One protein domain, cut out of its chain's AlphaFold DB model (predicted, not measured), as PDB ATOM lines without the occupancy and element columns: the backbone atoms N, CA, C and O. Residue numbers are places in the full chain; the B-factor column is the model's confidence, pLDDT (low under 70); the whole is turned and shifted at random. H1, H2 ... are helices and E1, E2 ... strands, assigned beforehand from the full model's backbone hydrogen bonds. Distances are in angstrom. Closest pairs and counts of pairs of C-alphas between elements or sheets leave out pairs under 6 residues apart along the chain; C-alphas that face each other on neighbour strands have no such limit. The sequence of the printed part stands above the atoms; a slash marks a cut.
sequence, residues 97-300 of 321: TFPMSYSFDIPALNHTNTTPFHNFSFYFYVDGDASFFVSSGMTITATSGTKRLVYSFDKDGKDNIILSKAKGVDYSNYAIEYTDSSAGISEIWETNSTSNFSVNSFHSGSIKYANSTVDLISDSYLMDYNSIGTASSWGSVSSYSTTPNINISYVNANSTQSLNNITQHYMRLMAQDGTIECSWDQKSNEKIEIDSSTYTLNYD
ATOM      1  N   THR A  97      15.198  -6.110 -20.220       95.50
ATOM      2  CA  THR A  97      15.223  -5.412 -18.933       95.50
ATOM      3  C   THR A  97      16.611  -5.523 -18.324       95.50
ATOM      4  O   THR A  97      17.140  -6.624 -18.171       95.50
ATOM      5  N   PHE A  98      17.174  -4.384 -17.945       93.50
ATOM      6  CA  PHE A  98      18.532  -4.257 -17.440       93.50
ATOM      7  C   PHE A  98      18.526  -3.649 -16.037       93.50
ATOM      8  O   PHE A  98      17.648  -2.832 -15.731       93.50
ATOM      9  N   PRO A  99      19.500  -4.012 -15.181       93.69
ATOM     10  CA  PRO A  99      19.763  -3.271 -13.955       93.69
ATOM     11  C   PRO A  99      19.956  -1.789 -14.262       93.69
ATOM     12  O   PRO A  99      20.513  -1.430 -15.301       93.69
ATOM     13  N   MET A 100      19.495  -0.928 -13.363       92.19
ATOM     14  CA  MET A 100      19.646   0.506 -13.552       92.19
ATOM     15  C   MET A 100      21.127   0.908 -13.561       92.19
ATOM     16  O   MET A 100      21.908   0.502 -12.703       92.19
ATOM     17  N   SER A 101      21.504   1.759 -14.509       88.44
ATOM     18  CA  SER A 101      22.790   2.457 -14.564       88.44
ATOM     19  C   SER A 101      22.532   3.955 -14.708       88.44
ATOM     20  O   SER A 101      21.454   4.356 -15.138       88.44
ATOM     21  N   TYR A 102      23.496   4.806 -14.344       88.06
ATOM     22  CA  TYR A 102      23.352   6.263 -14.511       88.06
ATOM     23  C   TYR A 102      23.247   6.689 -15.980       88.06
ATOM     24  O   TYR A 102      22.599   7.690 -16.284       88.06
ATOM     25  N   SER A 103      23.867   5.925 -16.879       92.81
ATOM     26  CA  SER A 103      23.754   6.100 -18.322       92.81
ATOM     27  C   SER A 103      23.818   4.768 -19.067       92.81
ATOM     28  O   SER A 103      24.321   3.767 -18.544       92.81
ATOM     29  N   PHE A 104      23.272   4.757 -20.279       91.19
ATOM     30  CA  PHE A 104      23.335   3.655 -21.232       91.19
ATOM     31  C   PHE A 104      23.166   4.181 -22.662       91.19
ATOM     32  O   PHE A 104      22.597   5.251 -22.880       91.19
ATOM     33  N   ASP A 105      23.615   3.391 -23.633       90.44
ATOM     34  CA  ASP A 105      23.543   3.738 -25.050       90.44
ATOM     35  C   ASP A 105      22.376   3.038 -25.748       90.44
ATOM     36  O   ASP A 105      22.026   1.899 -25.434       90.44
ATOM     37  N   ILE A 106      21.822   3.708 -26.756       90.44
ATOM     38  CA  ILE A 106      20.851   3.169 -27.709       90.44
ATOM     39  C   ILE A 106      21.494   3.258 -29.104       90.44
ATOM     40  O   ILE A 106      21.285   4.241 -29.829       90.44
ATOM     41  N   PRO A 107      22.346   2.286 -29.480       85.31
ATOM     42  CA  PRO A 107      22.997   2.278 -30.784       85.31
ATOM     43  C   PRO A 107      22.019   1.879 -31.891       85.31
ATOM     44  O   PRO A 107      21.061   1.136 -31.664       85.31
ATOM     45  N   ALA A 108      22.285   2.362 -33.105       83.06
ATOM     46  CA  ALA A 108      21.610   1.935 -34.326       83.06
ATOM     47  C   ALA A 108      20.067   1.910 -34.246       83.06
ATOM     48  O   ALA A 108      19.443   0.990 -34.753       83.06
ATOM     49  N   LEU A 109      19.405   2.889 -33.620       89.75
ATOM     50  CA  LEU A 109      17.935   2.968 -33.642       89.75
ATOM     51  C   LEU A 109      17.424   3.147 -35.088       89.75
ATOM     52  O   LEU A 109      17.921   4.003 -35.828       89.75
ATOM     53  N   ASN A 110      16.405   2.385 -35.506       90.62
ATOM     54  CA  ASN A 110      15.834   2.511 -36.849       90.62
ATOM     55  C   ASN A 110      15.051   3.822 -37.014       90.62
ATOM     56  O   ASN A 110      13.838   3.883 -36.815       90.62
ATOM     57  N   HIS A 111      15.730   4.878 -37.457       90.81
ATOM     58  CA  HIS A 111      15.110   6.186 -37.678       90.81
ATOM     59  C   HIS A 111      14.117   6.219 -38.861       90.81
ATOM     60  O   HIS A 111      13.321   7.161 -38.976       90.81
ATOM     61  N   THR A 112      14.124   5.206 -39.738       89.69
ATOM     62  CA  THR A 112      13.210   5.119 -40.895       89.69
ATOM     63  C   THR A 112      11.850   4.511 -40.541       89.69
ATOM     64  O   THR A 112      10.841   4.901 -41.128       89.69
ATOM     65  N   ASN A 113      11.800   3.618 -39.547       92.50
ATOM     66  CA  ASN A 113      10.558   3.140 -38.946       92.50
ATOM     67  C   ASN A 113       9.935   4.282 -38.134       92.50
ATOM     68  O   ASN A 113      10.641   4.950 -37.389       92.50
ATOM     69  N   THR A 114       8.634   4.546 -38.276       92.44
ATOM     70  CA  THR A 114       7.959   5.643 -37.560       92.44
ATOM     71  C   THR A 114       7.761   5.377 -36.071       92.44
ATOM     72  O   THR A 114       7.596   6.331 -35.317       92.44
ATOM     73  N   THR A 115       7.789   4.112 -35.651       94.94
ATOM     74  CA  THR A 115       7.600   3.683 -34.257       94.94
ATOM     75  C   THR A 115       8.622   2.602 -33.892       94.94
ATOM     76  O   THR A 115       8.249   1.435 -33.737       94.94
ATOM     77  N   PRO A 116       9.922   2.943 -33.829       95.19
ATOM     78  CA  PRO A 116      10.961   1.955 -33.588       95.19
ATOM     79  C   PRO A 116      10.940   1.422 -32.155       95.19
ATOM     80  O   PRO A 116      11.288   0.269 -31.961       95.19
ATOM     81  N   PHE A 117      10.507   2.184 -31.146       96.50
ATOM     82  CA  PHE A 117      10.418   1.649 -29.785       96.50
ATOM     83  C   PHE A 117       9.195   0.752 -29.606       96.50
ATOM     84  O   PHE A 117       8.071   1.133 -29.939       96.50
ATOM     85  N   HIS A 118       9.422  -0.419 -29.018       95.94
ATOM     86  CA  HIS A 118       8.401  -1.362 -28.560       95.94
ATOM     87  C   HIS A 118       8.250  -1.349 -27.035       95.94
ATOM     88  O   HIS A 118       7.189  -1.680 -26.515       95.94
ATOM     89  N   ASN A 119       9.312  -0.980 -26.316       97.00
ATOM     90  CA  ASN A 119       9.282  -0.681 -24.891       97.00
ATOM     91  C   ASN A 119      10.406   0.303 -24.580       97.00
ATOM     92  O   ASN A 119      11.558   0.051 -24.934       97.00
ATOM     93  N   PHE A 120      10.072   1.399 -23.912       96.56
ATOM     94  CA  PHE A 120      11.068   2.272 -23.325       96.56
ATOM     95  C   PHE A 120      10.546   2.764 -21.981       96.56
ATOM     96  O   PHE A 120       9.763   3.709 -21.908       96.56
ATOM     97  N   SER A 121      10.927   2.067 -20.915       95.62
ATOM     98  CA  SER A 121      10.394   2.331 -19.583       95.62
ATOM     99  C   SER A 121      11.440   2.191 -18.490       95.62
ATOM    100  O   SER A 121      12.423   1.465 -18.623       95.62
ATOM    101  N   PHE A 122      11.206   2.883 -17.383       94.38
ATOM    102  CA  PHE A 122      12.050   2.863 -16.200       94.38
ATOM    103  C   PHE A 122      11.220   2.432 -14.999       94.38
ATOM    104  O   PHE A 122      10.191   3.033 -14.703       94.38
ATOM    105  N   TYR A 123      11.668   1.398 -14.300       95.12
ATOM    106  CA  TYR A 123      11.152   1.003 -12.999       95.12
ATOM    107  C   TYR A 123      12.071   1.566 -11.921       95.12
ATOM    108  O   TYR A 123      13.221   1.143 -11.786       95.12
ATOM    109  N   PHE A 124      11.548   2.510 -11.152       92.50
ATOM    110  CA  PHE A 124      12.250   3.123 -10.036       92.50
ATOM    111  C   PHE A 124      11.765   2.525  -8.723       92.50
ATOM    112  O   PHE A 124      10.560   2.478  -8.464       92.50
ATOM    113  N   TYR A 125      12.711   2.141  -7.876       93.12
ATOM    114  CA  TYR A 125      12.469   1.685  -6.515       93.12
ATOM    115  C   TYR A 125      13.106   2.645  -5.514       93.12
ATOM    116  O   TYR A 125      14.202   3.155  -5.740       93.12
ATOM    117  N   VAL A 126      12.430   2.865  -4.389       90.38
ATOM    118  CA  VAL A 126      12.917   3.686  -3.280       90.38
ATOM    119  C   VAL A 126      12.739   2.923  -1.969       90.38
ATOM    120  O   VAL A 126      11.625   2.494  -1.644       90.38
ATOM    121  N   ASP A 127      13.818   2.807  -1.187       88.81
ATOM    122  CA  ASP A 127      13.758   2.378   0.218       88.81
ATOM    123  C   ASP A 127      13.300   3.549   1.099       88.81
ATOM    124  O   ASP A 127      14.053   4.212   1.816       88.81
ATOM    125  N   GLY A 128      12.029   3.900   0.938       84.69
ATOM    126  CA  GLY A 128      11.445   5.054   1.586       84.69
ATOM    127  C   GLY A 128      10.014   5.329   1.155       84.69
ATOM    128  O   GLY A 128       9.383   4.608   0.389       84.69
ATOM    129  N   ASP A 129       9.482   6.415   1.698       82.88
ATOM    130  CA  ASP A 129       8.122   6.866   1.434       82.88
ATOM    131  C   ASP A 129       7.974   7.458   0.014       82.88
ATOM    132  O   ASP A 129       8.896   8.092  -0.510       82.88
ATOM    133  N   ALA A 130       6.788   7.296  -0.583       82.38
ATOM    134  CA  ALA A 130       6.460   7.776  -1.929       82.38
ATOM    135  C   ALA A 130       6.620   9.290  -2.125       82.38
ATOM    136  O   ALA A 130       6.742   9.744  -3.261       82.38
ATOM    137  N   SER A 131       6.711  10.069  -1.043       77.50
ATOM    138  CA  SER A 131       7.063  11.494  -1.081       77.50
ATOM    139  C   SER A 131       8.355  11.805  -1.844       77.50
ATOM    140  O   SER A 131       8.503  12.930  -2.331       77.50
ATOM    141  N   PHE A 132       9.271  10.839  -2.002       77.06
ATOM    142  CA  PHE A 132      10.415  11.009  -2.898       77.06
ATOM    143  C   PHE A 132       9.971  11.332  -4.326       77.06
ATOM    144  O   PHE A 132      10.399  12.337  -4.883       77.06
ATOM    145  N   PHE A 133       9.073  10.525  -4.890       75.19
ATOM    146  CA  PHE A 133       8.606  10.673  -6.268       75.19
ATOM    147  C   PHE A 133       7.855  11.988  -6.504       75.19
ATOM    148  O   PHE A 133       7.815  12.484  -7.624       75.19
ATOM    149  N   VAL A 134       7.334  12.587  -5.432       65.94
ATOM    150  CA  VAL A 134       6.639  13.880  -5.447       65.94
ATOM    151  C   VAL A 134       7.615  15.064  -5.526       65.94
ATOM    152  O   VAL A 134       7.202  16.165  -5.858       65.94
ATOM    153  N   SER A 135       8.900  14.890  -5.194       62.84
ATOM    154  CA  SER A 135       9.882  15.990  -5.098       62.84
ATOM    155  C   SER A 135      11.292  15.594  -5.547       62.84
ATOM    156  O   SER A 135      12.288  16.170  -5.104       62.84
ATOM    157  N   SER A 136      11.394  14.580  -6.404       66.69
ATOM    158  CA  SER A 136      12.677  13.997  -6.798       66.69
ATOM    159  C   SER A 136      13.494  14.936  -7.680       66.69
ATOM    160  O   SER A 136      14.713  14.824  -7.713       66.69
ATOM    161  N   GLY A 137      12.841  15.853  -8.409       74.25
ATOM    162  CA  GLY A 137      13.502  16.666  -9.428       74.25
ATOM    163  C   GLY A 137      14.172  15.813 -10.507       74.25
ATOM    164  O   GLY A 137      15.108  16.290 -11.157       74.25
ATOM    165  N   MET A 138      13.726  14.560 -10.649       82.50
ATOM    166  CA  MET A 138      14.348  13.559 -11.498       82.50
ATOM    167  C   MET A 138      14.339  14.026 -12.947       82.50
ATOM    168  O   MET A 138      13.422  14.716 -13.384       82.50
ATOM    169  N   THR A 139      15.356  13.667 -13.712       87.25
ATOM    170  CA  THR A 139      15.403  13.939 -15.148       87.25
ATOM    171  C   THR A 139      15.907  12.712 -15.872       87.25
ATOM    172  O   THR A 139      16.851  12.092 -15.396       87.25
ATOM    173  N   ILE A 140      15.333  12.405 -17.030       91.50
ATOM    174  CA  ILE A 140      15.912  11.492 -18.015       91.50
ATOM    175  C   ILE A 140      16.317  12.344 -19.212       91.50
ATOM    176  O   ILE A 140      15.517  13.127 -19.719       91.50
ATOM    177  N   THR A 141      17.563  12.222 -19.646       94.00
ATOM    178  CA  THR A 141      18.131  12.985 -20.757       94.00
ATOM    179  C   THR A 141      18.606  12.024 -21.832       94.00
ATOM    180  O   THR A 141      19.308  11.068 -21.529       94.00
ATOM    181  N   ALA A 142      18.241  12.286 -23.080       97.25
ATOM    182  CA  ALA A 142      18.781  11.623 -24.257       97.25
ATOM    183  C   ALA A 142      19.528  12.647 -25.121       97.25
ATOM    184  O   ALA A 142      19.038  13.760 -25.330       97.25
ATOM    185  N   THR A 143      20.711  12.287 -25.610       97.19
ATOM    186  CA  THR A 143      21.564  13.151 -26.436       97.19
ATOM    187  C   THR A 143      22.159  12.395 -27.612       97.19
ATOM    188  O   THR A 143      22.567  11.247 -27.474       97.19
ATOM    189  N   SER A 144      22.242  13.060 -28.762       95.19
ATOM    190  CA  SER A 144      22.973  12.589 -29.943       95.19
ATOM    191  C   SER A 144      23.377  13.801 -30.778       95.19
ATOM    192  O   SER A 144      22.533  14.648 -31.077       95.19
ATOM    193  N   GLY A 145      24.663  13.933 -31.110       93.69
ATOM    194  CA  GLY A 145      25.175  15.085 -31.858       93.69
ATOM    195  C   GLY A 145      24.817  16.430 -31.209       93.69
ATOM    196  O   GLY A 145      25.226  16.722 -30.085       93.69
ATOM    197  N   THR A 146      24.058  17.264 -31.923       95.38
ATOM    198  CA  THR A 146      23.598  18.586 -31.444       95.38
ATOM    199  C   THR A 146      22.210  18.562 -30.811       95.38
ATOM    200  O   THR A 146      21.691  19.610 -30.412       95.38
ATOM    201  N   LYS A 147      21.594  17.381 -30.746       97.25
ATOM    202  CA  LYS A 147      20.212  17.177 -30.334       97.25
ATOM    203  C   LYS A 147      20.160  16.659 -28.903       97.25
ATOM    204  O   LYS A 147      20.961  15.820 -28.487       97.25
ATOM    205  N   ARG A 148      19.195  17.167 -28.146       97.00
ATOM    206  CA  ARG A 148      18.961  16.799 -26.751       97.00
ATOM    207  C   ARG A 148      17.469  16.747 -26.472       97.00
ATOM    208  O   ARG A 148      16.757  17.683 -26.822       97.00
ATOM    209  N   LEU A 149      17.030  15.695 -25.796       96.25
ATOM    210  CA  LEU A 149      15.667  15.498 -25.318       96.25
ATOM    211  C   LEU A 149      15.696  15.279 -23.805       96.25
ATOM    212  O   LEU A 149      16.414  14.409 -23.320       96.25
ATOM    213  N   VAL A 150      14.931  16.066 -23.055       92.56
ATOM    214  CA  VAL A 150      14.882  15.995 -21.591       92.56
ATOM    215  C   VAL A 150      13.457  15.728 -21.139       92.56
ATOM    216  O   VAL A 150      12.565  16.540 -21.367       92.56
ATOM    217  N   TYR A 151      13.267  14.624 -20.427       90.00
ATOM    218  CA  TYR A 151      12.087  14.343 -19.622       90.00
ATOM    219  C   TYR A 151      12.404  14.797 -18.209       90.00
ATOM    220  O   TYR A 151      13.174  14.159 -17.494       90.00
ATOM    221  N   SER A 152      11.878  15.942 -17.815       83.75
ATOM    222  CA  SER A 152      12.036  16.406 -16.438       83.75
ATOM    223  C   SER A 152      10.887  15.836 -15.613       83.75
ATOM    224  O   SER A 152       9.845  15.638 -16.208       83.75
ATOM    225  N   PHE A 153      11.028  15.565 -14.314       79.19
ATOM    226  CA  PHE A 153       9.957  15.066 -13.442       79.19
ATOM    227  C   PHE A 153       9.874  15.859 -12.122       79.19
ATOM    228  O   PHE A 153      10.909  16.164 -11.528       79.19
ATOM    229  N   ASP A 154       8.678  16.268 -11.682       71.50
ATOM    230  CA  ASP A 154       8.429  17.098 -10.486       71.50
ATOM    231  C   ASP A 154       6.932  17.097 -10.087       71.50
ATOM    232  O   ASP A 154       6.071  16.570 -10.785       71.50
ATOM    233  N   LYS A 155       6.645  17.703  -8.937       61.12
ATOM    234  CA  LYS A 155       5.394  17.751  -8.166       61.12
ATOM    235  C   LYS A 155       4.133  18.270  -8.886       61.12
ATOM    236  O   LYS A 155       4.057  19.472  -9.124       61.12
ATOM    237  N   ASP A 156       3.052  17.480  -8.940       51.94
ATOM    238  CA  ASP A 156       1.709  17.998  -8.568       51.94
ATOM    239  C   ASP A 156       1.482  17.650  -7.106       51.94
ATOM    240  O   ASP A 156       2.033  16.683  -6.601       51.94
ATOM    241  N   GLY A 157       0.691  18.420  -6.373       50.38
ATOM    242  CA  GLY A 157       0.435  18.204  -4.945       50.38
ATOM    243  C   GLY A 157      -0.318  16.908  -4.583       50.38
ATOM    244  O   GLY A 157      -1.023  16.907  -3.576       50.38
ATOM    245  N   LYS A 158      -0.220  15.848  -5.396       51.56
ATOM    246  CA  LYS A 158      -0.812  14.508  -5.271       51.56
ATOM    247  C   LYS A 158       0.247  13.467  -5.671       51.56
ATOM    248  O   LYS A 158       1.146  13.802  -6.429       51.56
ATOM    249  N   ASP A 159       0.135  12.240  -5.166       48.25
ATOM    250  CA  ASP A 159       1.157  11.166  -5.154       48.25
ATOM    251  C   ASP A 159       1.622  10.606  -6.530       48.25
ATOM    252  O   ASP A 159       1.809   9.403  -6.680       48.25
ATOM    253  N   ASN A 160       1.815  11.444  -7.549       51.53
ATOM    254  CA  ASN A 160       2.153  11.047  -8.913       51.53
ATOM    255  C   ASN A 160       3.495  11.634  -9.366       51.53
ATOM    256  O   ASN A 160       3.816  12.775  -9.032       51.53
ATOM    257  N   ILE A 161       4.239  10.882 -10.188       59.25
ATOM    258  CA  ILE A 161       5.365  11.440 -10.948       59.25
ATOM    259  C   ILE A 161       4.782  12.165 -12.153       59.25
ATOM    260  O   ILE A 161       4.060  11.568 -12.957       59.25
ATOM    261  N   ILE A 162       5.123  13.436 -12.293       58.50
ATOM    262  CA  ILE A 162       4.693  14.267 -13.412       58.50
ATOM    263  C   ILE A 162       5.928  14.823 -14.071       58.50
ATOM    264  O   ILE A 162       6.936  14.993 -13.398       58.50
ATOM    265  N   LEU A 163       5.876  15.069 -15.377       60.75
ATOM    266  CA  LEU A 163       6.988  15.688 -16.088       60.75
ATOM    267  C   LEU A 163       7.261  17.107 -15.517       60.75
ATOM    268  O   LEU A 163       6.405  17.605 -14.824       60.75
ATOM    269  N   SER A 164       8.380  17.813 -15.696       53.97
ATOM    270  CA  SER A 164       8.631  19.091 -14.985       53.97
ATOM    271  C   SER A 164       9.165  20.228 -15.820       53.97
ATOM    272  O   SER A 164       9.577  20.044 -16.954       53.97
ATOM    273  N   LYS A 165       9.044  21.442 -15.286       51.53
ATOM    274  CA  LYS A 165       9.187  22.695 -16.023       51.53
ATOM    275  C   LYS A 165      10.549  22.829 -16.723       51.53
ATOM    276  O   LYS A 165      11.593  22.796 -16.067       51.53
ATOM    277  N   ALA A 166      10.526  23.141 -18.020       46.59
ATOM    278  CA  ALA A 166      11.683  23.673 -18.740       46.59
ATOM    279  C   ALA A 166      12.025  25.084 -18.210       46.59
ATOM    280  O   ALA A 166      11.152  25.945 -18.045       46.59
ATOM    281  N   LYS A 167      13.295  25.356 -17.882       41.59
ATOM    282  CA  LYS A 167      13.705  26.666 -17.340       41.59
ATOM    283  C   LYS A 167      13.579  27.753 -18.419       41.59
ATOM    284  O   LYS A 167      14.385  27.770 -19.337       41.59
ATOM    285  N   GLY A 168      12.664  28.718 -18.260       44.78
ATOM    286  CA  GLY A 168      12.689  29.947 -19.075       44.78
ATOM    287  C   GLY A 168      11.366  30.646 -19.395       44.78
ATOM    288  O   GLY A 168      11.418  31.738 -19.951       44.78
ATOM    289  N   VAL A 169      10.199  30.098 -19.038       37.19
ATOM    290  CA  VAL A 169       8.902  30.747 -19.322       37.19
ATOM    291  C   VAL A 169       7.983  30.650 -18.094       37.19
ATOM    292  O   VAL A 169       7.792  29.577 -17.530       37.19
ATOM    293  N   ASP A 170       7.489  31.775 -17.580       42.50
ATOM    294  CA  ASP A 170       6.364  31.845 -16.623       42.50
ATOM    295  C   ASP A 170       5.093  31.353 -17.358       42.50
ATOM    296  O   ASP A 170       4.844  31.830 -18.458       42.50
ATOM    297  N   TYR A 171       4.263  30.392 -16.924       38.22
ATOM    298  CA  TYR A 171       3.795  29.986 -15.598       38.22
ATOM    299  C   TYR A 171       3.491  28.462 -15.560       38.22
ATOM    300  O   TYR A 171       2.862  27.931 -16.465       38.22
ATOM    301  N   SER A 172       3.930  27.798 -14.482       42.25
ATOM    302  CA  SER A 172       3.412  26.541 -13.894       42.25
ATOM    303  C   SER A 172       2.932  25.385 -14.797       42.25
ATOM    304  O   SER A 172       1.751  25.075 -14.727       42.25
ATOM    305  N   ASN A 173       3.815  24.679 -15.519       51.41
ATOM    306  CA  ASN A 173       3.490  23.374 -16.120       51.41
ATOM    307  C   ASN A 173       4.729  22.475 -16.331       51.41
ATOM    308  O   ASN A 173       5.880  22.915 -16.315       51.41
ATOM    309  N   TYR A 174       4.429  21.191 -16.465       60.41
ATOM    310  CA  TYR A 174       5.258  19.986 -16.471       60.41
ATOM    311  C   TYR A 174       5.782  19.638 -17.865       60.41
ATOM    312  O   TYR A 174       4.931  19.512 -18.731       60.41
ATOM    313  N   ALA A 175       7.081  19.441 -18.127       74.25
ATOM    314  CA  ALA A 175       7.595  19.481 -19.500       74.25
ATOM    315  C   ALA A 175       8.547  18.355 -19.956       74.25
ATOM    316  O   ALA A 175       9.358  17.814 -19.197       74.25
ATOM    317  N   ILE A 176       8.468  18.090 -21.262       88.81
ATOM    318  CA  ILE A 176       9.509  17.492 -22.103       88.81
ATOM    319  C   ILE A 176      10.110  18.616 -22.940       88.81
ATOM    320  O   ILE A 176       9.373  19.394 -23.545       88.81
ATOM    321  N   GLU A 177      11.433  18.694 -22.993       90.75
ATOM    322  CA  GLU A 177      12.153  19.708 -23.764       90.75
ATOM    323  C   GLU A 177      13.035  19.038 -24.816       90.75
ATOM    324  O   GLU A 177      13.946  18.281 -24.478       90.75
ATOM    325  N   TYR A 178      12.789  19.344 -26.087       94.62
ATOM    326  CA  TYR A 178      13.686  19.022 -27.187       94.62
ATOM    327  C   TYR A 178      14.460  20.268 -27.617       94.62
ATOM    328  O   TYR A 178      13.878  21.335 -27.811       94.62
ATOM    329  N   THR A 179      15.768  20.130 -27.823       95.00
ATOM    330  CA  THR A 179      16.620  21.186 -28.377       95.00
ATOM    331  C   THR A 179      17.539  20.646 -29.459       95.00
ATOM    332  O   THR A 179      18.124  19.581 -29.277       95.00
ATOM    333  N   ASP A 180      17.740  21.422 -30.522       96.19
ATOM    334  CA  ASP A 180      18.799  21.202 -31.513       96.19
ATOM    335  C   ASP A 180      19.628  22.480 -31.654       96.19
ATOM    336  O   ASP A 180      19.168  23.486 -32.206       96.19
ATOM    337  N   SER A 181      20.861  22.454 -31.142       94.44
ATOM    338  CA  SER A 181      21.726  23.635 -31.137       94.44
ATOM    339  C   SER A 181      22.233  24.024 -32.528       94.44
ATOM    340  O   SER A 181      22.635  25.170 -32.714       94.44
ATOM    341  N   SER A 182      22.219  23.106 -33.503       94.00
ATOM    342  CA  SER A 182      22.646  23.397 -34.881       94.00
ATOM    343  C   SER A 182      21.622  24.244 -35.641       94.00
ATOM    344  O   SER A 182      21.991  25.081 -36.462       94.00
ATOM    345  N   ALA A 183      20.338  24.050 -35.329       93.12
ATOM    346  CA  ALA A 183      19.212  24.715 -35.972       93.12
ATOM    347  C   ALA A 183      18.576  25.814 -35.098       93.12
ATOM    348  O   ALA A 183      17.694  26.533 -35.563       93.12
ATOM    349  N   GLY A 184      19.008  25.955 -33.839       92.88
ATOM    350  CA  GLY A 184      18.414  26.897 -32.886       92.88
ATOM    351  C   GLY A 184      16.980  26.529 -32.491       92.88
ATOM    352  O   GLY A 184      16.179  27.416 -32.205       92.88
ATOM    353  N   ILE A 185      16.646  25.234 -32.507       92.81
ATOM    354  CA  ILE A 185      15.303  24.726 -32.198       92.81
ATOM    355  C   ILE A 185      15.183  24.480 -30.692       92.81
ATOM    356  O   ILE A 185      16.085  23.903 -30.082       92.81
ATOM    357  N   SER A 186      14.051  24.886 -30.115       92.25
ATOM    358  CA  SER A 186      13.628  24.547 -28.754       92.25
ATOM    359  C   SER A 186      12.116  24.315 -28.738       92.25
ATOM    360  O   SER A 186      11.317  25.217 -29.008       92.25
ATOM    361  N   GLU A 187      11.724  23.077 -28.465       91.75
ATOM    362  CA  GLU A 187      10.342  22.614 -28.509       91.75
ATOM    363  C   GLU A 187       9.962  22.004 -27.165       91.75
ATOM    364  O   GLU A 187      10.607  21.073 -26.682       91.75
ATOM    365  N   ILE A 188       8.927  22.567 -26.550       88.94
ATOM    366  CA  ILE A 188       8.479  22.218 -25.208       88.94
ATOM    367  C   ILE A 188       7.091  21.600 -25.304       88.94
ATOM    368  O   ILE A 188       6.186  22.168 -25.919       88.94
ATOM    369  N   TRP A 189       6.930  20.454 -24.654       88.38
ATOM    370  CA  TRP A 189       5.666  19.741 -24.537       88.38
ATOM    371  C   TRP A 189       5.272  19.650 -23.087       88.38
ATOM    372  O   TRP A 189       6.034  19.122 -22.283       88.38
ATOM    373  N   GLU A 190       4.083  20.128 -22.764       82.56
ATOM    374  CA  GLU A 190       3.577  20.166 -21.410       82.56
ATOM    375  C   GLU A 190       2.522  19.108 -21.151       82.56
ATOM    376  O   GLU A 190       1.725  18.792 -22.022       82.56
ATOM    377  N   THR A 191       2.494  18.544 -19.950       74.31
ATOM    378  CA  THR A 191       1.461  17.573 -19.592       74.31
ATOM    379  C   THR A 191       0.272  18.251 -18.927       74.31
ATOM    380  O   THR A 191       0.425  19.206 -18.161       74.31
ATOM    381  N   ASN A 192      -0.930  17.743 -19.186       66.69
ATOM    382  CA  ASN A 192      -2.101  18.137 -18.413       66.69
ATOM    383  C   ASN A 192      -2.102  17.432 -17.041       66.69
ATOM    384  O   ASN A 192      -1.546  16.351 -16.879       66.69
ATOM    385  N   SER A 193      -2.780  18.012 -16.045       61.69
ATOM    386  CA  SER A 193      -2.828  17.486 -14.657       61.69
ATOM    387  C   SER A 193      -3.355  16.045 -14.490       61.69
ATOM    388  O   SER A 193      -3.331  15.492 -13.388       61.69
ATOM    389  N   THR A 194      -3.865  15.433 -15.561       65.12
ATOM    390  CA  THR A 194      -4.371  14.055 -15.580       65.12
ATOM    391  C   THR A 194      -3.343  13.026 -16.052       65.12
ATOM    392  O   THR A 194      -3.568  11.831 -15.868       65.12
ATOM    393  N   SER A 195      -2.221  13.460 -16.627       72.69
ATOM    394  CA  SER A 195      -1.202  12.591 -17.217       72.69
ATOM    395  C   SER A 195      -0.067  12.335 -16.226       72.69
ATOM    396  O   SER A 195       0.903  13.079 -16.136       72.69
ATOM    397  N   ASN A 196      -0.234  11.262 -15.454       76.94
ATOM    398  CA  ASN A 196       0.522  10.994 -14.237       76.94
ATOM    399  C   ASN A 196       1.017   9.540 -14.200       76.94
ATOM    400  O   ASN A 196       0.221   8.615 -14.406       76.94
ATOM    401  N   PHE A 197       2.293   9.307 -13.878       82.19
ATOM    402  CA  PHE A 197       2.752   7.947 -13.586       82.19
ATOM    403  C   PHE A 197       2.362   7.566 -12.161       82.19
ATOM    404  O   PHE A 197       2.557   8.335 -11.215       82.19
ATOM    405  N   SER A 198       1.777   6.377 -12.025       84.69
ATOM    406  CA  SER A 198       1.273   5.882 -10.746       84.69
ATOM    407  C   SER A 198       2.419   5.452  -9.838       84.69
ATOM    408  O   SER A 198       3.245   4.629 -10.231       84.69
ATOM    409  N   VAL A 199       2.410   5.949  -8.601       85.88
ATOM    410  CA  VAL A 199       3.344   5.526  -7.554       85.88
ATOM    411  C   VAL A 199       2.667   4.503  -6.649       85.88
ATOM    412  O   VAL A 199       1.627   4.762  -6.044       85.88
ATOM    413  N   ASN A 200       3.282   3.332  -6.515       88.75
ATOM    414  CA  ASN A 200       2.825   2.297  -5.599       88.75
ATOM    415  C   ASN A 200       3.547   2.449  -4.262       88.75
ATOM    416  O   ASN A 200       4.767   2.328  -4.201       88.75
ATOM    417  N   SER A 201       2.787   2.661  -3.188       89.44
ATOM    418  CA  SER A 201       3.304   2.704  -1.816       89.44
ATOM    419  C   SER A 201       2.987   1.407  -1.080       89.44
ATOM    420  O   SER A 201       1.857   0.923  -1.135       89.44
ATOM    421  N   PHE A 202       3.955   0.863  -0.348       89.69
ATOM    422  CA  PHE A 202       3.767  -0.344   0.461       89.69
ATOM    423  C   PHE A 202       4.672  -0.326   1.698       89.69
ATOM    424  O   PHE A 202       5.531   0.539   1.843       89.69
ATOM    425  N   HIS A 203       4.449  -1.245   2.640       88.94
ATOM    426  CA  HIS A 203       5.213  -1.294   3.885       88.94
ATOM    427  C   HIS A 203       5.559  -2.727   4.302       88.94
ATOM    428  O   HIS A 203       4.767  -3.652   4.120       88.94
ATOM    429  N   SER A 204       6.719  -2.894   4.937       85.81
ATOM    430  CA  SER A 204       7.101  -4.113   5.661       85.81
ATOM    431  C   SER A 204       7.380  -3.736   7.112       85.81
ATOM    432  O   SER A 204       8.366  -3.068   7.428       85.81
ATOM    433  N   GLY A 205       6.456  -4.080   8.012       87.06
ATOM    434  CA  GLY A 205       6.477  -3.568   9.383       87.06
ATOM    435  C   GLY A 205       6.358  -2.040   9.419       87.06
ATOM    436  O   GLY A 205       5.373  -1.487   8.935       87.06
ATOM    437  N   SER A 206       7.353  -1.365  10.003       86.12
ATOM    438  CA  SER A 206       7.435   0.102  10.081       86.12
ATOM    439  C   SER A 206       8.181   0.753   8.912       86.12
ATOM    440  O   SER A 206       8.244   1.979   8.855       86.12
ATOM    441  N   ILE A 207       8.784  -0.041   8.022       84.00
ATOM    442  CA  ILE A 207       9.546   0.469   6.881       84.00
ATOM    443  C   ILE A 207       8.578   0.701   5.726       84.00
ATOM    444  O   ILE A 207       7.746  -0.159   5.423       84.00
ATOM    445  N   LYS A 208       8.674   1.880   5.118       90.62
ATOM    446  CA  LYS A 208       7.888   2.275   3.952       90.62
ATOM    447  C   LYS A 208       8.738   2.128   2.705       90.62
ATOM    448  O   LYS A 208       9.912   2.471   2.737       90.62
ATOM    449  N   TYR A 209       8.096   1.704   1.632       91.06
ATOM    450  CA  TYR A 209       8.690   1.551   0.320       91.06
ATOM    451  C   TYR A 209       7.789   2.190  -0.721       91.06
ATOM    452  O   TYR A 209       6.563   2.269  -0.549       91.06
ATOM    453  N   ALA A 210       8.399   2.582  -1.829       91.62
ATOM    454  CA  ALA A 210       7.674   3.059  -2.982       91.62
ATOM    455  C   ALA A 210       8.335   2.593  -4.273       91.62
ATOM    456  O   ALA A 210       9.554   2.449  -4.353       91.62
ATOM    457  N   ASN A 211       7.518   2.386  -5.298       92.06
ATOM    458  CA  ASN A 211       8.011   2.199  -6.653       92.06
ATOM    459  C   ASN A 211       7.111   2.886  -7.674       92.06
ATOM    460  O   ASN A 211       5.946   3.175  -7.400       92.06
ATOM    461  N   SER A 212       7.664   3.135  -8.853       90.69
ATOM    462  CA  SER A 212       6.922   3.678  -9.982       90.69
ATOM    463  C   SER A 212       7.532   3.209 -11.289       90.69
ATOM    464  O   SER A 212       8.754   3.203 -11.441       90.69
ATOM    465  N   THR A 213       6.671   2.888 -12.251       92.31
ATOM    466  CA  THR A 213       7.080   2.637 -13.632       92.31
ATOM    467  C   THR A 213       6.776   3.866 -14.474       92.31
ATOM    468  O   THR A 213       5.626   4.287 -14.579       92.31
ATOM    469  N   VAL A 214       7.813   4.433 -15.076       90.75
ATOM    470  CA  VAL A 214       7.733   5.522 -16.044       90.75
ATOM    471  C   VAL A 214       7.821   4.915 -17.438       90.75
ATOM    472  O   VAL A 214       8.888   4.467 -17.847       90.75
ATOM    473  N   ASP A 215       6.699   4.869 -18.152       93.56
ATOM    474  CA  ASP A 215       6.623   4.403 -19.541       93.56
ATOM    475  C   ASP A 215       6.704   5.591 -20.508       93.56
ATOM    476  O   ASP A 215       5.760   6.377 -20.621       93.56
ATOM    477  N   LEU A 216       7.835   5.722 -21.204       94.00
ATOM    478  CA  LEU A 216       8.114   6.836 -22.109       94.00
ATOM    479  C   LEU A 216       7.483   6.674 -23.495       94.00
ATOM    480  O   LEU A 216       7.637   7.569 -24.325       94.00
ATOM    481  N   ILE A 217       6.767   5.579 -23.763       95.31
ATOM    482  CA  ILE A 217       6.065   5.357 -25.036       95.31
ATOM    483  C   ILE A 217       4.568   5.093 -24.856       95.31
ATOM    484  O   ILE A 217       3.931   4.451 -25.688       95.31
ATOM    485  N   SER A 218       3.975   5.608 -23.780       92.25
ATOM    486  CA  SER A 218       2.545   5.434 -23.526       92.25
ATOM    487  C   SER A 218       1.679   6.366 -24.386       92.25
ATOM    488  O   SER A 218       1.888   7.578 -24.460       92.25
ATOM    489  N   ASP A 219       0.641   5.790 -24.999       91.94
ATOM    490  CA  ASP A 219      -0.400   6.530 -25.725       91.94
ATOM    491  C   ASP A 219      -1.432   7.192 -24.803       91.94
ATOM    492  O   ASP A 219      -2.232   8.016 -25.243       91.94
ATOM    493  N   SER A 220      -1.428   6.833 -23.516       88.19
ATOM    494  CA  SER A 220      -2.402   7.339 -22.540       88.19
ATOM    495  C   SER A 220      -2.011   8.698 -21.958       88.19
ATOM    496  O   SER A 220      -2.867   9.384 -21.399       88.19
ATOM    497  N   TYR A 221      -0.741   9.091 -22.078       86.75
ATOM    498  CA  TYR A 221      -0.253  10.385 -21.608       86.75
ATOM    499  C   TYR A 221      -0.294  11.391 -22.748       86.75
ATOM    500  O   TYR A 221       0.432  11.253 -23.731       86.75
ATOM    501  N   LEU A 222      -1.166  12.387 -22.612       87.56
ATOM    502  CA  LEU A 222      -1.343  13.440 -23.604       87.56
ATOM    503  C   LEU A 222      -0.545  14.675 -23.197       87.56
ATOM    504  O   LEU A 222      -0.592  15.112 -22.045       87.56
ATOM    505  N   MET A 223       0.160  15.227 -24.174       86.81
ATOM    506  CA  MET A 223       1.097  16.324 -24.021       86.81
ATOM    507  C   MET A 223       0.744  17.439 -25.005       86.81
ATOM    508  O   MET A 223       0.568  17.189 -26.196       86.81
ATOM    509  N   ASP A 224       0.674  18.664 -24.514       88.69
ATOM    510  CA  ASP A 224       0.330  19.863 -25.259       88.69
ATOM    511  C   ASP A 224       1.592  20.646 -25.634       88.69
ATOM    512  O   ASP A 224       2.440  20.957 -24.802       88.69
ATOM    513  N   TYR A 225       1.726  20.991 -26.904       89.25
ATOM    514  CA  TYR A 225       2.820  21.800 -27.416       89.25
ATOM    515  C   TYR A 225       2.740  23.225 -26.851       89.25
ATOM    516  O   TYR A 225       1.773  23.943 -27.116       89.25
ATOM    517  N   ASN A 226       3.773  23.648 -26.118       85.69
ATOM    518  CA  ASN A 226       3.822  24.945 -25.435       85.69
ATOM    519  C   ASN A 226       4.947  25.875 -25.932       85.69
ATOM    520  O   ASN A 226       5.242  26.908 -25.329       85.69
ATOM    521  N   SER A 227       5.594  25.549 -27.048       82.94
ATOM    522  CA  SER A 227       6.564  26.467 -27.653       82.94
ATOM    523  C   SER A 227       5.883  27.569 -28.469       82.94
ATOM    524  O   SER A 227       4.845  27.377 -29.108       82.94
ATOM    525  N   ILE A 228       6.505  28.752 -28.484       77.88
ATOM    526  CA  ILE A 228       6.058  29.876 -29.314       77.88
ATOM    527  C   ILE A 228       6.274  29.522 -30.790       77.88
ATOM    528  O   ILE A 228       7.386  29.212 -31.208       77.88
ATOM    529  N   GLY A 229       5.218  29.641 -31.594       83.75
ATOM    530  CA  GLY A 229       5.268  29.400 -33.036       83.75
ATOM    531  C   GLY A 229       4.842  27.986 -33.432       83.75
ATOM    532  O   GLY A 229       4.072  27.334 -32.728       83.75
ATOM    533  N   THR A 230       5.300  27.553 -34.604       89.38
ATOM    534  CA  THR A 230       5.039  26.219 -35.159       89.38
ATOM    535  C   THR A 230       6.252  25.326 -34.922       89.38
ATOM    536  O   THR A 230       7.384  25.786 -35.081       89.38
ATOM    537  N   ALA A 231       6.018  24.064 -34.560       91.62
ATOM    538  CA  ALA A 231       7.068  23.066 -34.408       91.62
ATOM    539  C   ALA A 231       7.828  22.907 -35.731       91.62
ATOM    540  O   ALA A 231       7.237  22.662 -36.784       91.62
ATOM    541  N   SER A 232       9.142  23.095 -35.674       92.38
ATOM    542  CA  SER A 232      10.037  23.064 -36.831       92.38
ATOM    543  C   SER A 232      10.590  21.664 -37.100       92.38
ATOM    544  O   SER A 232      11.027  21.402 -38.220       92.38
ATOM    545  N   SER A 233      10.549  20.765 -36.111       94.56
ATOM    546  CA  SER A 233      11.035  19.383 -36.244       94.56
ATOM    547  C   SER A 233      10.025  18.406 -36.877       94.56
ATOM    548  O   SER A 233      10.409  17.346 -37.368       94.56
ATOM    549  N   TRP A 234       8.744  18.784 -36.955       94.31
ATOM    550  CA  TRP A 234       7.633  17.944 -37.440       94.31
ATOM    551  C   TRP A 234       7.295  18.168 -38.923       94.31
ATOM    552  O   TRP A 234       6.143  18.067 -39.340       94.31
ATOM    553  N   GLY A 235       8.279  18.548 -39.735       89.69
ATOM    554  CA  GLY A 235       8.088  18.938 -41.129       89.69
ATOM    555  C   GLY A 235       8.486  17.867 -42.145       89.69
ATOM    556  O   GLY A 235       8.443  16.658 -41.916       89.69
ATOM    557  N   SER A 236       8.892  18.328 -43.329       91.50
ATOM    558  CA  SER A 236       9.547  17.474 -44.324       91.50
ATOM    559  C   SER A 236      10.891  16.962 -43.796       91.50
ATOM    560  O   SER A 236      11.554  17.650 -43.021       91.50
ATOM    561  N   VAL A 237      11.306  15.775 -44.243       93.56
ATOM    562  CA  VAL A 237      12.577  15.163 -43.829       93.56
ATOM    563  C   VAL A 237      13.756  16.085 -44.166       93.56
ATOM    564  O   VAL A 237      13.909  16.513 -45.312       93.56
ATOM    565  N   SER A 238      14.570  16.386 -43.158       93.88
ATOM    566  CA  SER A 238      15.803  17.174 -43.225       93.88
ATOM    567  C   SER A 238      16.738  16.748 -42.081       93.88
ATOM    568  O   SER A 238      16.433  15.807 -41.359       93.88
ATOM    569  N   SER A 239      17.855  17.451 -41.876       91.81
ATOM    570  CA  SER A 239      18.773  17.193 -40.752       91.81
ATOM    571  C   SER A 239      18.220  17.575 -39.368       91.81
ATOM    572  O   SER A 239      18.824  17.237 -38.352       91.81
ATOM    573  N   TYR A 240      17.111  18.317 -39.317       92.94
ATOM    574  CA  TYR A 240      16.480  18.809 -38.084       92.94
ATOM    575  C   TYR A 240      14.977  18.509 -38.033       92.94
ATOM    576  O   TYR A 240      14.279  19.006 -37.152       92.94
ATOM    577  N   SER A 241      14.464  17.728 -38.985       94.69
ATOM    578  CA  SER A 241      13.047  17.391 -39.085       94.69
ATOM    579  C   SER A 241      12.846  15.998 -39.673       94.69
ATOM    580  O   SER A 241      13.589  15.561 -40.553       94.69
ATOM    581  N   THR A 242      11.825  15.282 -39.207       94.25
ATOM    582  CA  THR A 242      11.488  13.938 -39.697       94.25
ATOM    583  C   THR A 242       9.980  13.732 -39.785       94.25
ATOM    584  O   THR A 242       9.192  14.522 -39.274       94.25
ATOM    585  N   THR A 243       9.556  12.659 -40.453       91.25
ATOM    586  CA  THR A 243       8.137  12.299 -40.539       91.25
ATOM    587  C   THR A 243       7.541  12.026 -39.150       91.25
ATOM    588  O   THR A 243       8.252  11.554 -38.262       91.25
ATOM    589  N   PRO A 244       6.228  12.220 -38.952       91.31
ATOM    590  CA  PRO A 244       5.249  12.697 -39.930       91.31
ATOM    591  C   PRO A 244       5.341  14.214 -40.164       91.31
ATOM    592  O   PRO A 244       5.698  14.964 -39.268       91.31
ATOM    593  N   ASN A 245       4.976  14.658 -41.372       91.56
ATOM    594  CA  ASN A 245       4.898  16.082 -41.708       91.56
ATOM    595  C   ASN A 245       3.567  16.654 -41.191       91.56
ATOM    596  O   ASN A 245       2.542  16.581 -41.875       91.56
ATOM    597  N   ILE A 246       3.576  17.144 -39.954       92.00
ATOM    598  CA  ILE A 246       2.414  17.657 -39.232       92.00
ATOM    599  C   ILE A 246       2.695  19.098 -38.813       92.00
ATOM    600  O   ILE A 246       3.657  19.396 -38.116       92.00
ATOM    601  N   ASN A 247       1.791  20.008 -39.173       92.62
ATOM    602  CA  ASN A 247       1.823  21.363 -38.638       92.62
ATOM    603  C   ASN A 247       1.321  21.344 -37.188       92.62
ATOM    604  O   ASN A 247       0.122  21.158 -36.959       92.62
ATOM    605  N   ILE A 248       2.223  21.553 -36.231       93.12
ATOM    606  CA  ILE A 248       1.929  21.612 -34.797       93.12
ATOM    607  C   ILE A 248       2.169  23.036 -34.308       93.12
ATOM    608  O   ILE A 248       3.242  23.595 -34.502       93.12
ATOM    609  N   SER A 249       1.168  23.634 -33.676       88.75
ATOM    610  CA  SER A 249       1.305  24.909 -32.977       88.75
ATOM    611  C   SER A 249       0.351  24.937 -31.794       88.75
ATOM    612  O   SER A 249      -0.682  24.272 -31.831       88.75
ATOM    613  N   TYR A 250       0.650  25.745 -30.777       81.25
ATOM    614  CA  TYR A 250      -0.140  25.812 -29.536       81.25
ATOM    615  C   TYR A 250      -1.615  26.237 -29.738       81.25
ATOM    616  O   TYR A 250      -2.408  26.195 -28.804       81.25
ATOM    617  N   VAL A 251      -1.998  26.671 -30.948       80.62
ATOM    618  CA  VAL A 251      -3.356  27.137 -31.293       80.62
ATOM    619  C   VAL A 251      -4.137  26.180 -32.193       80.62
ATOM    620  O   VAL A 251      -5.288  26.472 -32.521       80.62
ATOM    621  N   ASN A 252      -3.527  25.093 -32.674       88.06
ATOM    622  CA  ASN A 252      -4.151  24.222 -33.668       88.06
ATOM    623  C   ASN A 252      -4.554  22.860 -33.085       88.06
ATOM    624  O   ASN A 252      -4.135  22.481 -32.003       88.06
ATOM    625  N   ALA A 253      -5.373  22.105 -33.821       83.75
ATOM    626  CA  ALA A 253      -5.885  20.813 -33.357       83.75
ATOM    627  C   ALA A 253      -4.805  19.723 -33.188       83.75
ATOM    628  O   ALA A 253      -5.084  18.692 -32.585       83.75
ATOM    629  N   ASN A 254      -3.595  19.936 -33.715       89.75
ATOM    630  CA  ASN A 254      -2.465  19.016 -33.577       89.75
ATOM    631  C   ASN A 254      -1.563  19.374 -32.385       89.75
ATOM    632  O   ASN A 254      -0.545  18.707 -32.197       89.75
ATOM    633  N   SER A 255      -1.907  20.414 -31.610       90.00
ATOM    634  CA  SER A 255      -1.147  20.866 -30.439       90.00
ATOM    635  C   SER A 255      -0.959  19.763 -29.408       90.00
ATOM    636  O   SER A 255       0.028  19.781 -28.690       90.00
ATOM    637  N   THR A 256      -1.880  18.805 -29.339       91.00
ATOM    638  CA  THR A 256      -1.820  17.684 -28.402       91.00
ATOM    639  C   THR A 256      -1.288  16.437 -29.104       91.00
ATOM    640  O   THR A 256      -1.836  16.013 -30.121       91.00
ATOM    641  N   GLN A 257      -0.252  15.820 -28.543       92.62
ATOM    642  CA  GLN A 257       0.318  14.548 -28.992       92.62
ATOM    643  C   GLN A 257       0.443  13.579 -27.815       92.62
ATOM    644  O   GLN A 257       0.553  14.001 -26.665       92.62
ATOM    645  N   SER A 258       0.428  12.272 -28.084       92.94
ATOM    646  CA  SER A 258       0.775  11.304 -27.046       92.94
ATOM    647  C   SER A 258       2.270  11.359 -26.726       92.94
ATOM    648  O   SER A 258       3.093  11.706 -27.580       92.94
ATOM    649  N   LEU A 259       2.632  10.965 -25.505       93.12
ATOM    650  CA  LEU A 259       4.023  10.764 -25.103       93.12
ATOM    651  C   LEU A 259       4.739   9.793 -26.053       93.12
ATOM    652  O   LEU A 259       5.872  10.056 -26.446       93.12
ATOM    653  N   ASN A 260       4.047   8.738 -26.494       96.12
ATOM    654  CA  ASN A 260       4.516   7.843 -27.551       96.12
ATOM    655  C   ASN A 260       4.938   8.609 -28.813       96.12
ATOM    656  O   ASN A 260       6.095   8.529 -29.212       96.12
ATOM    657  N   ASN A 261       4.048   9.413 -29.407       96.06
ATOM    658  CA  ASN A 261       4.362  10.159 -30.629       96.06
ATOM    659  C   ASN A 261       5.577  11.077 -30.449       96.06
ATOM    660  O   ASN A 261       6.438  11.132 -31.325       96.06
ATOM    661  N   ILE A 262       5.657  11.772 -29.313       95.50
ATOM    662  CA  ILE A 262       6.751  12.693 -28.985       95.50
ATOM    663  C   ILE A 262       8.081  11.947 -28.860       95.50
ATOM    664  O   ILE A 262       9.055  12.305 -29.524       95.50
ATOM    665  N   THR A 263       8.119  10.890 -28.047       97.12
ATOM    666  CA  THR A 263       9.321  10.079 -27.827       97.12
ATOM    667  C   THR A 263       9.780   9.426 -29.126       97.12
ATOM    668  O   THR A 263      10.944   9.561 -29.497       97.12
ATOM    669  N   GLN A 264       8.878   8.779 -29.868       97.56
ATOM    670  CA  GLN A 264       9.217   8.141 -31.143       97.56
ATOM    671  C   GLN A 264       9.773   9.166 -32.138       97.56
ATOM    672  O   GLN A 264      10.793   8.911 -32.776       97.56
ATOM    673  N   HIS A 265       9.149  10.342 -32.255       97.50
ATOM    674  CA  HIS A 265       9.584  11.386 -33.180       97.50
ATOM    675  C   HIS A 265      10.995  11.901 -32.858       97.50
ATOM    676  O   HIS A 265      11.884  11.836 -33.713       97.50
ATOM    677  N   TYR A 266      11.232  12.369 -31.629       97.69
ATOM    678  CA  TYR A 266      12.517  12.976 -31.280       97.69
ATOM    679  C   TYR A 266      13.650  11.964 -31.188       97.69
ATOM    680  O   TYR A 266      14.757  12.266 -31.623       97.69
ATOM    681  N   MET A 267      13.397  10.751 -30.693       97.44
ATOM    682  CA  MET A 267      14.432   9.718 -30.661       97.44
ATOM    683  C   MET A 267      14.840   9.296 -32.078       97.44
ATOM    684  O   MET A 267      16.028   9.150 -32.350       97.44
ATOM    685  N   ARG A 268      13.896   9.196 -33.027       95.88
ATOM    686  CA  ARG A 268      14.229   8.967 -34.446       95.88
ATOM    687  C   ARG A 268      15.042  10.108 -35.041       95.88
ATOM    688  O   ARG A 268      15.943   9.855 -35.834       95.88
ATOM    689  N   LEU A 269      14.718  11.349 -34.691       95.69
ATOM    690  CA  LEU A 269      15.462  12.512 -35.162       95.69
ATOM    691  C   LEU A 269      16.891  12.535 -34.592       95.69
ATOM    692  O   LEU A 269      17.831  12.808 -35.328       95.69
ATOM    693  N   MET A 270      17.067  12.173 -33.318       96.06
ATOM    694  CA  MET A 270      18.381  12.009 -32.680       96.06
ATOM    695  C   MET A 270      19.198  10.864 -33.286       96.06
ATOM    696  O   MET A 270      20.406  10.995 -33.459       96.06
ATOM    697  N   ALA A 271      18.549   9.767 -33.675       92.56
ATOM    698  CA  ALA A 271      19.211   8.629 -34.311       92.56
ATOM    699  C   ALA A 271      19.784   8.932 -35.707       92.56
ATOM    700  O   ALA A 271      20.580   8.147 -36.217       92.56
ATOM    701  N   GLN A 272      19.420  10.061 -36.328       90.69
ATOM    702  CA  GLN A 272      20.083  10.530 -37.552       90.69
ATOM    703  C   GLN A 272      21.530  10.981 -37.295       90.69
ATOM    704  O   GLN A 272      22.353  10.902 -38.203       90.69
ATOM    705  N   ASP A 273      21.841  11.410 -36.066       89.00
ATOM    706  CA  ASP A 273      23.177  11.868 -35.659       89.00
ATOM    707  C   ASP A 273      24.037  10.723 -35.076       89.00
ATOM    708  O   ASP A 273      25.203  10.935 -34.740       89.00
ATOM    709  N   GLY A 274      23.488   9.504 -34.979       85.50
ATOM    710  CA  GLY A 274      24.192   8.306 -34.515       85.50
ATOM    711  C   GLY A 274      23.626   7.707 -33.226       85.50
ATOM    712  O   GLY A 274      22.414   7.703 -33.002       85.50
ATOM    713  N   THR A 275      24.515   7.140 -32.405       87.88
ATOM    714  CA  THR A 275      24.159   6.510 -31.121       87.88
ATOM    715  C   THR A 275      23.570   7.541 -30.164       87.88
ATOM    716  O   THR A 275      24.144   8.611 -29.977       87.88
ATOM    717  N   ILE A 276      22.443   7.198 -29.540       93.44
ATOM    718  CA  ILE A 276      21.809   8.045 -28.529       93.44
ATOM    719  C   ILE A 276      22.342   7.636 -27.160       93.44
ATOM    720  O   ILE A 276      22.154   6.496 -26.742       93.44
ATOM    721  N   GLU A 277      22.958   8.572 -26.452       94.69
ATOM    722  CA  GLU A 277      23.325   8.399 -25.049       94.69
ATOM    723  C   GLU A 277      22.132   8.798 -24.181       94.69
ATOM    724  O   GLU A 277      21.606   9.907 -24.304       94.69
ATOM    725  N   CYS A 278      21.684   7.898 -23.309       95.50
ATOM    726  CA  CYS A 278      20.634   8.165 -22.340       95.50
ATOM    727  C   CYS A 278      21.216   8.182 -20.929       95.50
ATOM    728  O   CYS A 278      22.026   7.337 -20.564       95.50
ATOM    729  N   SER A 279      20.791   9.142 -20.117       93.62
ATOM    730  CA  SER A 279      21.193   9.280 -18.719       93.62
ATOM    731  C   SER A 279      20.016   9.696 -17.856       93.62
ATOM    732  O   SER A 279      19.020  10.231 -18.351       93.62
ATOM    733  N   TRP A 280      20.123   9.476 -16.550       90.38
ATOM    734  CA  TRP A 280      19.159  10.003 -15.594       90.38
ATOM    735  C   TRP A 280      19.843  10.587 -14.357       90.38
ATOM    736  O   TRP A 280      20.973  10.242 -14.020       90.38
ATOM    737  N   ASP A 281      19.141  11.499 -13.691       86.88
ATOM    738  CA  ASP A 281      19.597  12.184 -12.481       86.88
ATOM    739  C   ASP A 281      18.412  12.403 -11.529       86.88
ATOM    740  O   ASP A 281      17.266  12.481 -11.967       86.88
ATOM    741  N   GLN A 282      18.691  12.517 -10.231       83.25
ATOM    742  CA  GLN A 282      17.746  12.800  -9.143       83.25
ATOM    743  C   GLN A 282      18.074  14.111  -8.399       83.25
ATOM    744  O   GLN A 282      17.700  14.273  -7.241       83.25
ATOM    745  N   LYS A 283      18.810  15.040  -9.035       73.62
ATOM    746  CA  LYS A 283      19.087  16.420  -8.575       73.62
ATOM    747  C   LYS A 283      19.321  16.546  -7.063       73.62
ATOM    748  O   LYS A 283      18.641  17.303  -6.371       73.62
ATOM    749  N   SER A 284      20.331  15.838  -6.552       66.62
ATOM    750  CA  SER A 284      20.748  15.878  -5.134       66.62
ATOM    751  C   SER A 284      19.755  15.280  -4.121       66.62
ATOM    752  O   SER A 284      19.913  15.483  -2.918       66.62
ATOM    753  N   ASN A 285      18.749  14.529  -4.577       71.25
ATOM    754  CA  ASN A 285      17.831  13.755  -3.743       71.25
ATOM    755  C   ASN A 285      18.123  12.258  -3.942       71.25
ATOM    756  O   ASN A 285      17.424  11.574  -4.674       71.25
ATOM    757  N   GLU A 286      19.213  11.759  -3.352       78.81
ATOM    758  CA  GLU A 286      19.703  10.391  -3.573       78.81
ATOM    759  C   GLU A 286      18.882   9.337  -2.819       78.81
ATOM    760  O   GLU A 286      19.239   8.939  -1.713       78.81
ATOM    761  N   LYS A 287      17.746   8.913  -3.392       86.69
ATOM    762  CA  LYS A 287      16.870   7.896  -2.777       86.69
ATOM    763  C   LYS A 287      16.446   6.762  -3.701       86.69
ATOM    764  O   LYS A 287      15.843   5.803  -3.222       86.69
ATOM    765  N   ILE A 288      16.698   6.869  -5.003       88.81
ATOM    766  CA  ILE A 288      16.491   5.740  -5.908       88.81
ATOM    767  C   ILE A 288      17.522   4.664  -5.580       88.81
ATOM    768  O   ILE A 288      18.728   4.900  -5.662       88.81
ATOM    769  N   GLU A 289      17.031   3.475  -5.249       91.62
ATOM    770  CA  GLU A 289      17.858   2.292  -5.039       91.62
ATOM    771  C   GLU A 289      18.190   1.685  -6.397       91.62
ATOM    772  O   GLU A 289      17.368   0.998  -7.011       91.62
ATOM    773  N   ILE A 290      19.399   1.960  -6.877       91.25
ATOM    774  CA  ILE A 290      19.860   1.556  -8.211       91.25
ATOM    775  C   ILE A 290      19.798   0.034  -8.370       91.25
ATOM    776  O   ILE A 290      19.249  -0.449  -9.356       91.25
ATOM    777  N   ASP A 291      20.242  -0.716  -7.360       92.19
ATOM    778  CA  ASP A 291      20.279  -2.186  -7.389       92.19
ATOM    779  C   ASP A 291      18.885  -2.837  -7.407       92.19
ATOM    780  O   ASP A 291      18.741  -4.001  -7.781       92.19
ATOM    781  N   SER A 292      17.851  -2.098  -6.994       94.44
ATOM    782  CA  SER A 292      16.447  -2.542  -7.019       94.44
ATOM    783  C   SER A 292      15.639  -1.893  -8.146       94.44
ATOM    784  O   SER A 292      14.446  -2.165  -8.285       94.44
ATOM    785  N   SER A 293      16.272  -1.034  -8.942       95.12
ATOM    786  CA  SER A 293      15.672  -0.335 -10.072       95.12
ATOM    787  C   SER A 293      16.137  -0.964 -11.383       95.12
ATOM    788  O   SER A 293      17.209  -1.564 -11.475       95.12
ATOM    789  N   THR A 294      15.334  -0.818 -12.431       96.94
ATOM    790  CA  THR A 294      15.645  -1.371 -13.757       96.94
ATOM    791  C   THR A 294      15.149  -0.445 -14.851       96.94
ATOM    792  O   THR A 294      14.173   0.273 -14.646       96.94
ATOM    793  N   TYR A 295      15.726  -0.528 -16.044       95.69
ATOM    794  CA  TYR A 295      15.110   0.021 -17.251       95.69
ATOM    795  C   TYR A 295      14.809  -1.102 -18.241       95.69
ATOM    796  O   TYR A 295      15.477  -2.134 -18.251       95.69
ATOM    797  N   THR A 296      13.770  -0.927 -19.050       96.56
ATOM    798  CA  THR A 296      13.422  -1.839 -20.139       96.56
ATOM    799  C   THR A 296      13.511  -1.098 -21.458       96.56
ATOM    800  O   THR A 296      12.895  -0.046 -21.633       96.56
ATOM    801  N   LEU A 297      14.272  -1.673 -22.380       95.31
ATOM    802  CA  LEU A 297      14.561  -1.113 -23.686       95.31
ATOM    803  C   LEU A 297      14.367  -2.203 -24.739       95.31
ATOM    804  O   LEU A 297      15.087  -3.197 -24.759       95.31
ATOM    805  N   ASN A 298      13.375  -2.019 -25.603       94.62
ATOM    806  CA  ASN A 298      13.133  -2.852 -26.773       94.62
ATOM    807  C   ASN A 298      12.829  -1.932 -27.950       94.62
ATOM    808  O   ASN A 298      11.866  -1.161 -27.892       94.62
ATOM    809  N   TYR A 299      13.617  -2.022 -29.015       93.44
ATOM    810  CA  TYR A 299      13.419  -1.219 -30.212       93.44
ATOM    811  C   TYR A 299      13.828  -1.962 -31.480       93.44
ATOM    812  O   TYR A 299      14.600  -2.915 -31.450       93.44
ATOM    813  N   ASP A 300      13.295  -1.502 -32.602       91.00
ATOM    814  CA  ASP A 300      13.733  -1.862 -33.936       91.00
ATOM    815  C   ASP A 300      15.067  -1.172 -34.218       91.00
ATOM    816  O   ASP A 300      15.148   0.059 -34.325       91.00
TER     817      ASP A 300
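What this domain is: This is residues 97 to 300 of the 321 residues of an uncharacterized protein of Methanolobus zinderi (UniProt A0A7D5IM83). One twisted sheet of 14 strands is curled round a single long helix, H2, with E4, E5, E7, E8 and E13 making one wall and E3, E10 and E14 another. The hairpin of E9 and E10 reaches toward one end of the long axis, and loops of the unnamed residues 226 to 255 lie toward the other. The printed part has 204 residues, with named elements in the order E1 E2 E3 H1 E4 E5 E6 E7 E8 E9 E10 E11 E12 H2 E13 E14; the sheet is branched and its neighbours are antiparallel. The class is mostly strand. The whole is compact, with a radius of gyration of the C-alphas of 16.8 A, and elongated, spanning 58 by 37 by 27 A.

Where its parts are: E1 is residues 97 to 99, from C-alpha 97 at (15.223, -5.412, -18.933), and E2 103 to 106. E3 is 117 to 126, 26.7 A; E4 139 to 144; E5 147 to 155, 26.7 A; E6 160 to 163. E7 is 174 to 180, 20.3 A; E8 185 to 191, 20.0 A; E9 197 to 204, 23.1 A; E10 207 to 215, 26.9 A. E11 is 222 to 225, E12 256 to 258, E13 276 to 281 and E14 294 to 299, ending at (13.419, -1.219, -30.212). H1 is 131 to 134; H2 is 259 to 273, 21.9 A, from (4.023, 10.764, -25.103).

How they stand to each other: E5 has E4 on one side, and E6 and E7 on the other. E4, E5 and E6 form a meander, each strand the antiparallel neighbour of the one before. N 142 and O 149 of the hairpin E4 and E5 are 2.8 A apart, within hydrogen-bond range. E13 has the edge strand E2 on one side and E4 on the other side, with N 279 and O 141 of E13 and E4 at 2.8 A, within hydrogen-bond range. E8 has E7 on one side and E11 on the other side, with N 187 and O 178 of E8 and E7 at 2.8 A and N 190 and O 224 of E8 and E11 at 2.7 A, and E11 neighbours the edge strand E12. E6 neighbours E9, with N 197 and O 161 at 3.0 A. E10 neighbours E9 and E3; E14 neighbours E3 and the edge strand E1, with N 121 and O 296 at 3.0 A. The sheet curls round H2; the closest C-alphas of E4 and H2, those of Ser 144 and Met 270, are 5.4 A apart. H1 lies over none of the strands, at a height over the sheet of 5.8 A, on the opposite face from H2. H2 has 9 of 11 O i to N i+4 pairs within range; H1 is too short for one.

The domain as a whole: The farthest C-alphas, of Gly 205 and Ser 236, are 57.8 A apart. The printed part has no cut. The links E11 to E12 and E13 to E14 are long. Mean pLDDT of the printed part is 85.3; residues 134 to 136, 155 to 174, 192 to 194 and 284 are under 70.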